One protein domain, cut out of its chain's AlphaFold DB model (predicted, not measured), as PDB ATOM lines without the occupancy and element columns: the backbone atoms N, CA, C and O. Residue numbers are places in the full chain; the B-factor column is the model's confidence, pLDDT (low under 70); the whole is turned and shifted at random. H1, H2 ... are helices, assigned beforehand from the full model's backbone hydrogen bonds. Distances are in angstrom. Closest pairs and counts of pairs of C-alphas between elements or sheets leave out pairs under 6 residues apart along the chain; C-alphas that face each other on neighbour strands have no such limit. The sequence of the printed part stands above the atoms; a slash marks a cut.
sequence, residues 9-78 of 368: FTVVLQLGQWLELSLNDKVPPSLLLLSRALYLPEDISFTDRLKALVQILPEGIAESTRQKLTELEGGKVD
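Overview. This is residues 9 to 78 of the 368 residues of an uncharacterized protein of Ancylostoma ceylanicum (UniProt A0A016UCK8). The longest helix, H1, makes an arm at one end of an elongated row of parts, and the helical hairpin of H3 and H4 makes the other end; between them sits the short helix H2, set about crosswise to H3. Residues 9 to 16 of H1 stick out free of the rest, and H1 and H4 stay apart. The printed part has 70 residues with four named helices, in the order H1, H2, H3, H4 along the chain, and no named strand; the class is all helix. By its radius of gyration of the C-alphas, 12.7 A, the whole is compact, yet its outline is elongated, with spans of 44, 24 and 19 A.

Along the chain. Find C-alpha 9 at (-43.443, 13.255, 48.153), where H1 begins; this helix covers residues 9 to 23, Phe 9 to Leu 23, and runs 21.0 A to C-alpha 23 at (-39.086, -6.403, 54.126). Look down the y column from residue 9 to residue 23 and you will find that it falls from 13.255 to -6.403. Next look at residues 29 to 37, Pro 29 to Ala 37, which make H2, with 12.3 A from first to last C-alpha. H3 covers residues 46 to 56, Phe 46 to Ile 56, and measures 15.2 A; find its first C-alpha at (-44.503, -3.919, 40.707). H4 covers residues 59 to 72, Glu 59 to Leu 72, and runs 19.6 A to C-alpha 72 at (-41.211, -17.957, 47.014).

Arrangement. Start at H1, which touches no helix but is near H2. Look at the C-alphas of Ser 22 and Pro 29, the closest of H1 and H2, which are 7.2 A apart; the two helices are close but not clearly touching. They run opposite ways at a steep tilt of 37 degrees, only just past shallow. From H2, go on to H3: the two only just touch, with 3 pairs of C-alphas within 8 A. Their closest C-alphas are those of Ser 35 and Leu 53, 6.6 A apart, and their lines are about perpendicular, at 80 degrees. H3 and H4 form a helical hairpin, in which the two helices touch and run opposite ways at a shallow tilt of 29 degrees. Look there at Val 54 and Ala 62, whose C-alphas are the closest of the two helices, at 5.0 A; H4 touches H3 with residues 62 to 66 alone. H1 is apart from H3 and from H4, and H2 is apart from H4. In H1, H2, H3 and H4, every pair of O i and N i+4 is within hydrogen-bond range.

Size, cuts and confidence. The two C-alphas farthest apart are those of Phe 9 and Asp 78, the first and last printed residues, at 43.8 A. Without the free residues 9 to 16, the body has 62 residues and spans 33 by 26 by 19 A, with a radius of gyration of 11.7 A. Read residues 9 to 78 straight through: the printed part has no cut. The links from H1 to H2 and from H3 to H4 are tight, with 5 and 2 residues between the helices, and the link from H2 to H3 is short, with 8 residues; no link is long. In the B-factor column the mean pLDDT of the printed part is 75.3, and this predicted model falls under 70 at residue 25, residues 38 to 44, residue 46 and residue 74.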
ATOM      1  N   PHE A   9     -42.348  14.175  47.877       75.12
ATOM      2  CA  PHE A   9     -43.443  13.255  48.153       75.12
ATOM      3  C   PHE A   9     -43.340  11.957  47.337       75.12
ATOM      4  O   PHE A   9     -43.422  10.871  47.902       75.12
ATOM      5  N   THR A  10     -43.062  12.051  46.034       72.50
ATOM      6  CA  THR A  10     -42.854  10.869  45.183       72.50
ATOM      7  C   THR A  10     -41.620  10.070  45.597       72.50
ATOM      8  O   THR A  10     -41.676   8.847  45.578       72.50
ATOM      9  N   VAL A  11     -40.535  10.717  46.048       75.56
ATOM     10  CA  VAL A  11     -39.345  10.001  46.557       75.56
ATOM     11  C   VAL A  11     -39.659   9.231  47.841       75.56
ATOM     12  O   VAL A  11     -39.244   8.085  47.984       75.56
ATOM     13  N   VAL A  12     -40.402   9.838  48.769       81.25
ATOM     14  CA  VAL A  12     -40.772   9.189  50.036       81.25
ATOM     15  C   VAL A  12     -41.721   8.013  49.798       81.25
ATOM     16  O   VAL A  12     -41.523   6.954  50.387       81.25
ATOM     17  N   LEU A  13     -42.694   8.152  48.892       80.62
ATOM     18  CA  LEU A  13     -43.565   7.043  48.489       80.62
ATOM     19  C   LEU A  13     -42.782   5.910  47.815       80.62
ATOM     20  O   LEU A  13     -42.991   4.745  48.142       80.62
ATOM     21  N   GLN A  14     -41.841   6.248  46.927       72.75
ATOM     22  CA  GLN A  14     -40.962   5.265  46.290       72.75
ATOM     23  C   GLN A  14     -40.106   4.527  47.326       72.75
ATOM     24  O   GLN A  14     -39.991   3.307  47.258       72.75
ATOM     25  N   LEU A  15     -39.547   5.233  48.312       80.81
ATOM     26  CA  LEU A  15     -38.752   4.617  49.374       80.81
ATOM     27  C   LEU A  15     -39.603   3.732  50.295       80.81
ATOM     28  O   LEU A  15     -39.152   2.661  50.689       80.81
ATOM     29  N   GLY A  16     -40.835   4.148  50.601       82.25
ATOM     30  CA  GLY A  16     -41.791   3.343  51.363       82.25
ATOM     31  C   GLY A  16     -42.128   2.033  50.652       82.25
ATOM     32  O   GLY A  16     -42.000   0.966  51.245       82.25
ATOM     33  N   GLN A  17     -42.440   2.102  49.355       77.12
ATOM     34  CA  GLN A  17     -42.690   0.920  48.530       77.12
ATOM     35  C   GLN A  17     -41.456   0.005  48.438       77.12
ATOM     36  O   GLN A  17     -41.581  -1.216  48.475       77.12
ATOM     37  N   TRP A  18     -40.248   0.574  48.348       79.56
ATOM     38  CA  TRP A  18     -38.998  -0.197  48.380       79.56
ATOM     39  C   TRP A  18     -38.805  -0.932  49.702       79.56
ATOM     40  O   TRP A  18     -38.395  -2.093  49.705       79.56
ATOM     41  N   LEU A  19     -39.092  -0.256  50.815       80.94
ATOM     42  CA  LEU A  19     -38.991  -0.849  52.138       80.94
ATOM     43  C   LEU A  19     -39.982  -2.004  52.281       80.94
ATOM     44  O   LEU A  19     -39.595  -3.071  52.738       80.94
ATOM     45  N   GLU A  20     -41.223  -1.815  51.833       82.50
ATOM     46  CA  GLU A  20     -42.279  -2.830  51.870       82.50
ATOM     47  C   GLU A  20     -41.899  -4.079  51.061       82.50
ATOM     48  O   GLU A  20     -41.931  -5.187  51.588       82.50
ATOM     49  N   LEU A  21     -41.415  -3.909  49.828       72.81
ATOM     50  CA  LEU A  21     -40.995  -5.020  48.962       72.81
ATOM     51  C   LEU A  21     -39.733  -5.735  49.464       72.81
ATOM     52  O   LEU A  21     -39.573  -6.945  49.290       72.81
ATOM     53  N   SER A  22     -38.815  -5.001  50.093       77.38
ATOM     54  CA  SER A  22     -37.604  -5.586  50.668       77.38
ATOM     55  C   SER A  22     -37.895  -6.334  51.974       77.38
ATOM     56  O   SER A  22     -37.348  -7.418  52.197       77.38
ATOM     57  N   LEU A  23     -38.766  -5.792  52.836       75.94
ATOM     58  CA  LEU A  23     -39.086  -6.403  54.126       75.94
ATOM     59  C   LEU A  23     -40.087  -7.552  54.003       75.94
ATOM     60  O   LEU A  23     -39.853  -8.591  54.627       75.94
ATOM     61  N   ASN A  24     -41.170  -7.360  53.247       72.38
ATOM     62  CA  ASN A  24     -42.285  -8.299  53.147       72.38
ATOM     63  C   ASN A  24     -41.994  -9.406  52.126       72.38
ATOM     64  O   ASN A  24     -42.030 -10.582  52.475       72.38
ATOM     65  N   ASP A  25     -41.583  -9.027  50.914       69.69
ATOM     66  CA  ASP A  25     -41.454  -9.961  49.784       69.69
ATOM     67  C   ASP A  25     -40.007 -10.451  49.554       69.69
ATOM     68  O   ASP A  25     -39.737 -11.209  48.623       69.69
ATOM     69  N   LYS A  26     -39.054 -10.029  50.405       73.94
ATOM     70  CA  LYS A  26     -37.626 -10.426  50.392       73.94
ATOM     71  C   LYS A  26     -36.946 -10.308  49.022       73.94
ATOM     72  O   LYS A  26     -36.027 -11.066  48.701       73.94
ATOM     73  N   VAL A  27     -37.357  -9.331  48.216       75.44
ATOM     74  CA  VAL A  27     -36.774  -9.120  46.887       75.44
ATOM     75  C   VAL A  27     -35.361  -8.524  47.020       75.44
ATOM     76  O   VAL A  27     -35.177  -7.546  47.752       75.44
ATOM     77  N   PRO A  28     -34.342  -9.065  46.317       78.69
ATOM     78  CA  PRO A  28     -32.972  -8.564  46.401       78.69
ATOM     79  C   PRO A  28     -32.837  -7.086  45.975       78.69
ATOM     80  O   PRO A  28     -33.368  -6.712  44.924       78.69
ATOM     81  N   PRO A  29     -32.047  -6.258  46.693       80.25
ATOM     82  CA  PRO A  29     -31.843  -4.841  46.360       80.25
ATOM     83  C   PRO A  29     -31.299  -4.591  44.945       80.25
ATOM     84  O   PRO A  29     -31.615  -3.579  44.326       80.25
ATOM     85  N   SER A  30     -30.510  -5.526  44.405       83.06
ATOM     86  CA  SER A  30     -29.989  -5.470  43.033       83.06
ATOM     87  C   SER A  30     -31.094  -5.556  41.977       83.06
ATOM     88  O   SER A  30     -31.038  -4.869  40.960       83.06
ATOM     89  N   LEU A  31     -32.126  -6.359  42.233       75.50
ATOM     90  CA  LEU A  31     -33.266  -6.545  41.341       75.50
ATOM     91  C   LEU A  31     -34.226  -5.347  41.428       75.50
ATOM     92  O   LEU A  31     -34.719  -4.875  40.401       75.50
ATOM     93  N   LEU A  32     -34.396  -4.780  42.632       76.06
ATOM     94  CA  LEU A  32     -35.104  -3.509  42.832       76.06
ATOM     95  C   LEU A  32     -34.438  -2.371  42.048       76.06
ATOM     96  O   LEU A  32     -35.113  -1.636  41.326       76.06
ATOM     97  N   LEU A  33     -33.108  -2.275  42.117       79.31
ATOM     98  CA  LEU A  33     -32.338  -1.271  41.385       79.31
ATOM     99  C   LEU A  33     -32.460  -1.441  39.864       79.31
ATOM    100  O   LEU A  33     -32.643  -0.453  39.152       79.31
ATOM    101  N   LEU A  34     -32.426  -2.680  39.368       76.88
ATOM    102  CA  LEU A  34     -32.547  -2.971  37.940       76.88
ATOM    103  C   LEU A  34     -33.937  -2.623  37.385       76.88
ATOM    104  O   LEU A  34     -34.037  -2.068  36.292       76.88
ATOM    105  N   SER A  35     -35.001  -2.869  38.160       75.75
ATOM    106  CA  SER A  35     -36.374  -2.501  37.776       75.75
ATOM    107  C   SER A  35     -36.542  -0.991  37.552       75.75
ATOM    108  O   SER A  35     -37.321  -0.575  36.696       75.75
ATOM    109  N   ARG A  36     -35.756  -0.172  38.269       75.69
ATOM    110  CA  ARG A  36     -35.689   1.283  38.089       75.69
ATOM    111  C   ARG A  36     -34.774   1.682  36.929       75.69
ATOM    112  O   ARG A  36     -35.093   2.615  36.200       75.69
ATOM    113  N   ALA A  37     -33.644   0.994  36.755       77.19
ATOM    114  CA  ALA A  37     -32.653   1.318  35.726       77.19
ATOM    115  C   ALA A  37     -33.187   1.151  34.292       77.19
ATOM    116  O   ALA A  37     -32.751   1.871  33.396       77.19
ATOM    117  N   LEU A  38     -34.144   0.242  34.074       69.81
ATOM    118  CA  LEU A  38     -34.710  -0.022  32.748       69.81
ATOM    119  C   LEU A  38     -35.891   0.889  32.347       69.81
ATOM    120  O   LEU A  38     -36.504   0.629  31.317       69.81
ATOM    121  N   TYR A  39     -36.199   1.958  33.102       63.50
ATOM    122  CA  TYR A  39     -37.265   2.932  32.772       63.50
ATOM    123  C   TYR A  39     -38.604   2.274  32.369       63.50
ATOM    124  O   TYR A  39     -39.247   2.678  31.397       63.50
ATOM    125  N   LEU A  40     -39.030   1.235  33.097       64.50
ATOM    126  CA  LEU A  40     -40.339   0.621  32.864       64.50
ATOM    127  C   LEU A  40     -41.468   1.599  33.255       64.50
ATOM    128  O   LEU A  40     -41.289   2.374  34.197       64.50
ATOM    129  N   PRO A  41     -42.642   1.541  32.593       68.94
ATOM    130  CA  PRO A  41     -43.795   2.371  32.945       68.94
ATOM    131  C   PRO A  41     -44.178   2.243  34.431       68.94
ATOM    132  O   PRO A  41     -44.386   1.139  34.944       68.94
ATOM    133  N   GLU A  42     -44.271   3.381  35.126       62.94
ATOM    134  CA  GLU A  42     -44.535   3.446  36.574       62.94
ATOM    135  C   GLU A  42     -46.009   3.166  36.935       62.94
ATOM    136  O   GLU A  42     -46.305   2.863  38.091       62.94
ATOM    137  N   ASP A  43     -46.909   3.151  35.945       62.22
ATOM    138  CA  ASP A  43     -48.365   2.996  36.121       62.22
ATOM    139  C   ASP A  43     -48.833   1.538  36.335       62.22
ATOM    140  O   ASP A  43     -50.018   1.279  36.542       62.22
ATOM    141  N   ILE A  44     -47.919   0.564  36.265       68.31
ATOM    142  CA  ILE A  44     -48.213  -0.878  36.350       68.31
ATOM    143  C   ILE A  44     -47.878  -1.420  37.757       68.31
ATOM    144  O   ILE A  44     -47.083  -0.831  38.486       68.31
ATOM    145  N   SER A  45     -48.462  -2.546  38.179       71.00
ATOM    146  CA  SER A  45     -48.075  -3.205  39.436       71.00
ATOM    147  C   SER A  45     -46.581  -3.589  39.436       71.00
ATOM    148  O   SER A  45     -46.002  -3.925  38.398       71.00
ATOM    149  N   PHE A  46     -45.921  -3.548  40.600       67.44
ATOM    150  CA  PHE A  46     -44.503  -3.919  40.707       67.44
ATOM    151  C   PHE A  46     -44.249  -5.364  40.254       67.44
ATOM    152  O   PHE A  46     -43.257  -5.631  39.581       67.44
ATOM    153  N   THR A  47     -45.185  -6.269  40.532       72.81
ATOM    154  CA  THR A  47     -45.124  -7.675  40.124       72.81
ATOM    155  C   THR A  47     -45.080  -7.829  38.608       72.81
ATOM    156  O   THR A  47     -44.285  -8.611  38.087       72.81
ATOM    157  N   ASP A  48     -45.878  -7.059  37.873       74.56
ATOM    158  CA  ASP A  48     -45.890  -7.147  36.412       74.56
ATOM    159  C   ASP A  48     -44.666  -6.461  35.791       74.56
ATOM    160  O   ASP A  48     -44.140  -6.940  34.785       74.56
ATOM    161  N   ARG A  49     -44.120  -5.425  36.445       74.88
ATOM    162  CA  ARG A  49     -42.794  -4.883  36.099       74.88
ATOM    163  C   ARG A  49     -41.687  -5.911  36.296       74.88
ATOM    164  O   ARG A  49     -40.809  -6.019  35.446       74.88
ATOM    165  N   LEU A  50     -41.724  -6.680  37.385       75.31
ATOM    166  CA  LEU A  50     -40.762  -7.755  37.610       75.31
ATOM    167  C   LEU A  50     -40.891  -8.860  36.565       75.31
ATOM    168  O   LEU A  50     -39.876  -9.323  36.055       75.31
ATOM    169  N   LYS A  51     -42.112  -9.244  36.184       77.12
ATOM    170  CA  LYS A  51     -42.329 -10.211  35.098       77.12
ATOM    171  C   LYS A  51     -41.767  -9.703  33.770       77.12
ATOM    172  O   LYS A  51     -41.083 -10.460  33.086       77.12
ATOM    173  N   ALA A  52     -41.999  -8.434  33.434       79.88
ATOM    174  CA  ALA A  52     -41.433  -7.811  32.240       79.88
ATOM    175  C   ALA A  52     -39.896  -7.754  32.302       79.88
ATOM    176  O   ALA A  52     -39.228  -8.096  31.332       79.88
ATOM    177  N   LEU A  53     -39.319  -7.412  33.458       78.06
ATOM    178  CA  LEU A  53     -37.870  -7.411  33.668       78.06
ATOM    179  C   LEU A  53     -37.264  -8.809  33.499       78.06
ATOM    180  O   LEU A  53     -36.245  -8.971  32.833       78.06
ATOM    181  N   VAL A  54     -37.914  -9.826  34.063       78.81
ATOM    182  CA  VAL A  54     -37.513 -11.229  33.919       78.81
ATOM    183  C   VAL A  54     -37.573 -11.678  32.460       78.81
ATOM    184  O   VAL A  54     -36.764 -12.502  32.063       78.81
ATOM    185  N   GLN A  55     -38.470 -11.126  31.642       80.25
ATOM    186  CA  GLN A  55     -38.516 -11.399  30.200       80.25
ATOM    187  C   GLN A  55     -37.431 -10.666  29.392       80.25
ATOM    188  O   GLN A  55     -37.116 -11.099  28.289       80.25
ATOM    189  N   ILE A  56     -36.865  -9.573  29.915       82.56
ATOM    190  CA  ILE A  56     -35.775  -8.817  29.267       82.56
ATOM    191  C   ILE A  56     -34.399  -9.437  29.580       82.56
ATOM    192  O   ILE A  56     -33.443  -9.248  28.827       82.56
ATOM    193  N   LEU A  57     -34.278 -10.173  30.690       77.62
ATOM    194  CA  LEU A  57     -33.037 -10.843  31.081       77.62
ATOM    195  C   LEU A  57     -32.699 -12.014  30.134       77.62
ATOM    196  O   LEU A  57     -33.609 -12.695  29.663       77.62
ATOM    197  N   PRO A  58     -31.403 -12.302  29.890       81.50
ATOM    198  CA  PRO A  58     -30.982 -13.505  29.173       81.50
ATOM    199  C   PRO A  58     -31.604 -14.774  29.773       81.50
ATOM    200  O   PRO A  58     -31.680 -14.891  30.999       81.50
ATOM    201  N   GLU A  59     -31.993 -15.729  28.918       75.88
ATOM    202  CA  GLU A  59     -32.844 -16.878  29.287       75.88
ATOM    203  C   GLU A  59     -32.326 -17.637  30.522       75.88
ATOM    204  O   GLU A  59     -33.096 -17.930  31.429       75.88
ATOM    205  N   GLY A  60     -31.009 -17.847  30.653       76.62
ATOM    206  CA  GLY A  60     -30.438 -18.542  31.817       76.62
ATOM    207  C   GLY A  60     -30.633 -17.811  33.158       76.62
ATOM    208  O   GLY A  60     -30.859 -18.436  34.195       76.62
ATOM    209  N   ILE A  61     -30.597 -16.476  33.164       76.62
ATOM    210  CA  ILE A  61     -30.840 -15.676  34.378       76.62
ATOM    211  C   ILE A  61     -32.347 -15.560  34.620       76.62
ATOM    212  O   ILE A  61     -32.800 -15.707  35.756       76.62
ATOM    213  N   ALA A  62     -33.124 -15.364  33.553       76.81
ATOM    214  CA  ALA A  62     -34.580 -15.318  33.599       76.81
ATOM    215  C   ALA A  62     -35.179 -16.607  34.185       76.81
ATOM    216  O   ALA A  62     -36.029 -16.539  35.071       76.81
ATOM    217  N   GLU A  63     -34.707 -17.778  33.757       78.88
ATOM    218  CA  GLU A  63     -35.137 -19.079  34.275       78.88
ATOM    219  C   GLU A  63     -34.765 -19.269  35.749       78.88
ATOM    220  O   GLU A  63     -35.598 -19.726  36.533       78.88
ATOM    221  N   SER A  64     -33.561 -18.855  36.164       80.25
ATOM    222  CA  SER A  64     -33.160 -18.887  37.579       80.25
ATOM    223  C   SER A  64     -34.065 -18.004  38.442       80.25
ATOM    224  O   SER A  64     -34.505 -18.414  39.518       80.25
ATOM    225  N   THR A  65     -34.384 -16.798  37.968       77.12
ATOM    226  CA  THR A  65     -35.283 -15.884  38.675       77.12
ATOM    227  C   THR A  65     -36.718 -16.409  38.697       77.12
ATOM    228  O   THR A  65     -37.351 -16.343  39.746       77.12
ATOM    229  N   ARG A  66     -37.221 -16.999  37.602       76.75
ATOM    230  CA  ARG A  66     -38.538 -17.663  37.565       76.75
ATOM    231  C   ARG A  66     -38.619 -18.808  38.570       76.75
ATOM    232  O   ARG A  66     -39.579 -18.856  39.327       76.75
ATOM    233  N   GLN A  67     -37.598 -19.669  38.627       79.62
ATOM    234  CA  GLN A  67     -37.528 -20.765  39.599       79.62
ATOM    235  C   GLN A  67     -37.558 -20.233  41.040       79.62
ATOM    236  O   GLN A  67     -38.353 -20.701  41.851       79.62
ATOM    237  N   LYS A  68     -36.778 -19.191  41.353       78.69
ATOM    238  CA  LYS A  68     -36.785 -18.567  42.688       78.69
ATOM    239  C   LYS A  68     -38.124 -17.914  43.035       78.69
ATOM    240  O   LYS A  68     -38.572 -18.039  44.165       78.69
ATOM    241  N   LEU A  69     -38.780 -17.256  42.079       75.00
ATOM    242  CA  LEU A  69     -40.117 -16.690  42.285       75.00
ATOM    243  C   LEU A  69     -41.148 -17.788  42.566       75.00
ATOM    244  O   LEU A  69     -41.927 -17.655  43.501       75.00
ATOM    245  N   THR A  70     -41.101 -18.907  41.840       76.81
ATOM    246  CA  THR A  70     -42.001 -20.037  42.106       76.81
ATOM    247  C   THR A  70     -41.746 -20.702  43.461       76.81
ATOM    248  O   THR A  70     -42.707 -21.095  44.113       76.81
ATOM    249  N   GLU A  71     -40.490 -20.782  43.924       77.50
ATOM    250  CA  GLU A  71     -40.162 -21.258  45.281       77.50
ATOM    251  C   GLU A  71     -40.712 -20.303  46.359       77.50
ATOM    252  O   GLU A  71     -41.197 -20.759  47.394       77.50
ATOM    253  N   LEU A  72     -40.685 -18.987  46.107       70.31
ATOM    254  CA  LEU A  72     -41.211 -17.957  47.014       70.31
ATOM    255  C   LEU A  72     -42.746 -17.912  47.054       70.31
ATOM    256  O   LEU A  72     -43.319 -17.685  48.115       70.31
ATOM    257  N   GLU A  73     -43.418 -18.185  45.934       71.06
ATOM    258  CA  GLU A  73     -44.882 -18.313  45.847       71.06
ATOM    259  C   GLU A  73     -45.407 -19.636  46.454       71.06
ATOM    260  O   GLU A  73     -46.604 -19.918  46.405       71.06
ATOM    261  N   GLY A  74     -44.530 -20.457  47.052       61.50
ATOM    262  CA  GLY A  74     -44.886 -21.728  47.693       61.50
ATOM    263  C   GLY A  74     -45.032 -22.907  46.724       61.50
ATOM    264  O   GLY A  74     -45.491 -23.981  47.120       61.50
ATOM    265  N   GLY A  75     -44.639 -22.733  45.460       70.81
ATOM    266  CA  GLY A  75     -44.584 -23.788  44.455       70.81
ATOM    267  C   GLY A  75     -43.308 -24.629  44.567       70.81
ATOM    268  O   GLY A  75     -42.221 -24.130  44.849       70.81
ATOM    269  N   LYS A  76     -43.416 -25.938  44.317       70.50
ATOM    270  CA  LYS A  76     -42.245 -26.822  44.229       70.50
ATOM    271  C   LYS A  76     -41.645 -26.731  42.827       70.50
ATOM    272  O   LYS A  76     -42.316 -27.060  41.854       70.50
ATOM    273  N   VAL A  77     -40.379 -26.332  42.724       73.00
ATOM    274  CA  VAL A  77     -39.646 -26.338  41.449       73.00
ATOM    275  C   VAL A  77     -39.259 -27.762  41.060       73.00
ATOM    276  O   VAL A  77     -38.726 -28.525  41.870       73.00
ATOM    277  N   ASP A  78     -39.483 -28.110  39.792       81.44
ATOM    278  CA  ASP A  78     -39.072 -29.392  39.229       81.44
ATOM    279  C   ASP A  78     -37.544 -29.537  39.241       81.44
ATOM    280  O   ASP A  78     -36.815 -28.827  38.544       81.44
TER     281      ASP A  78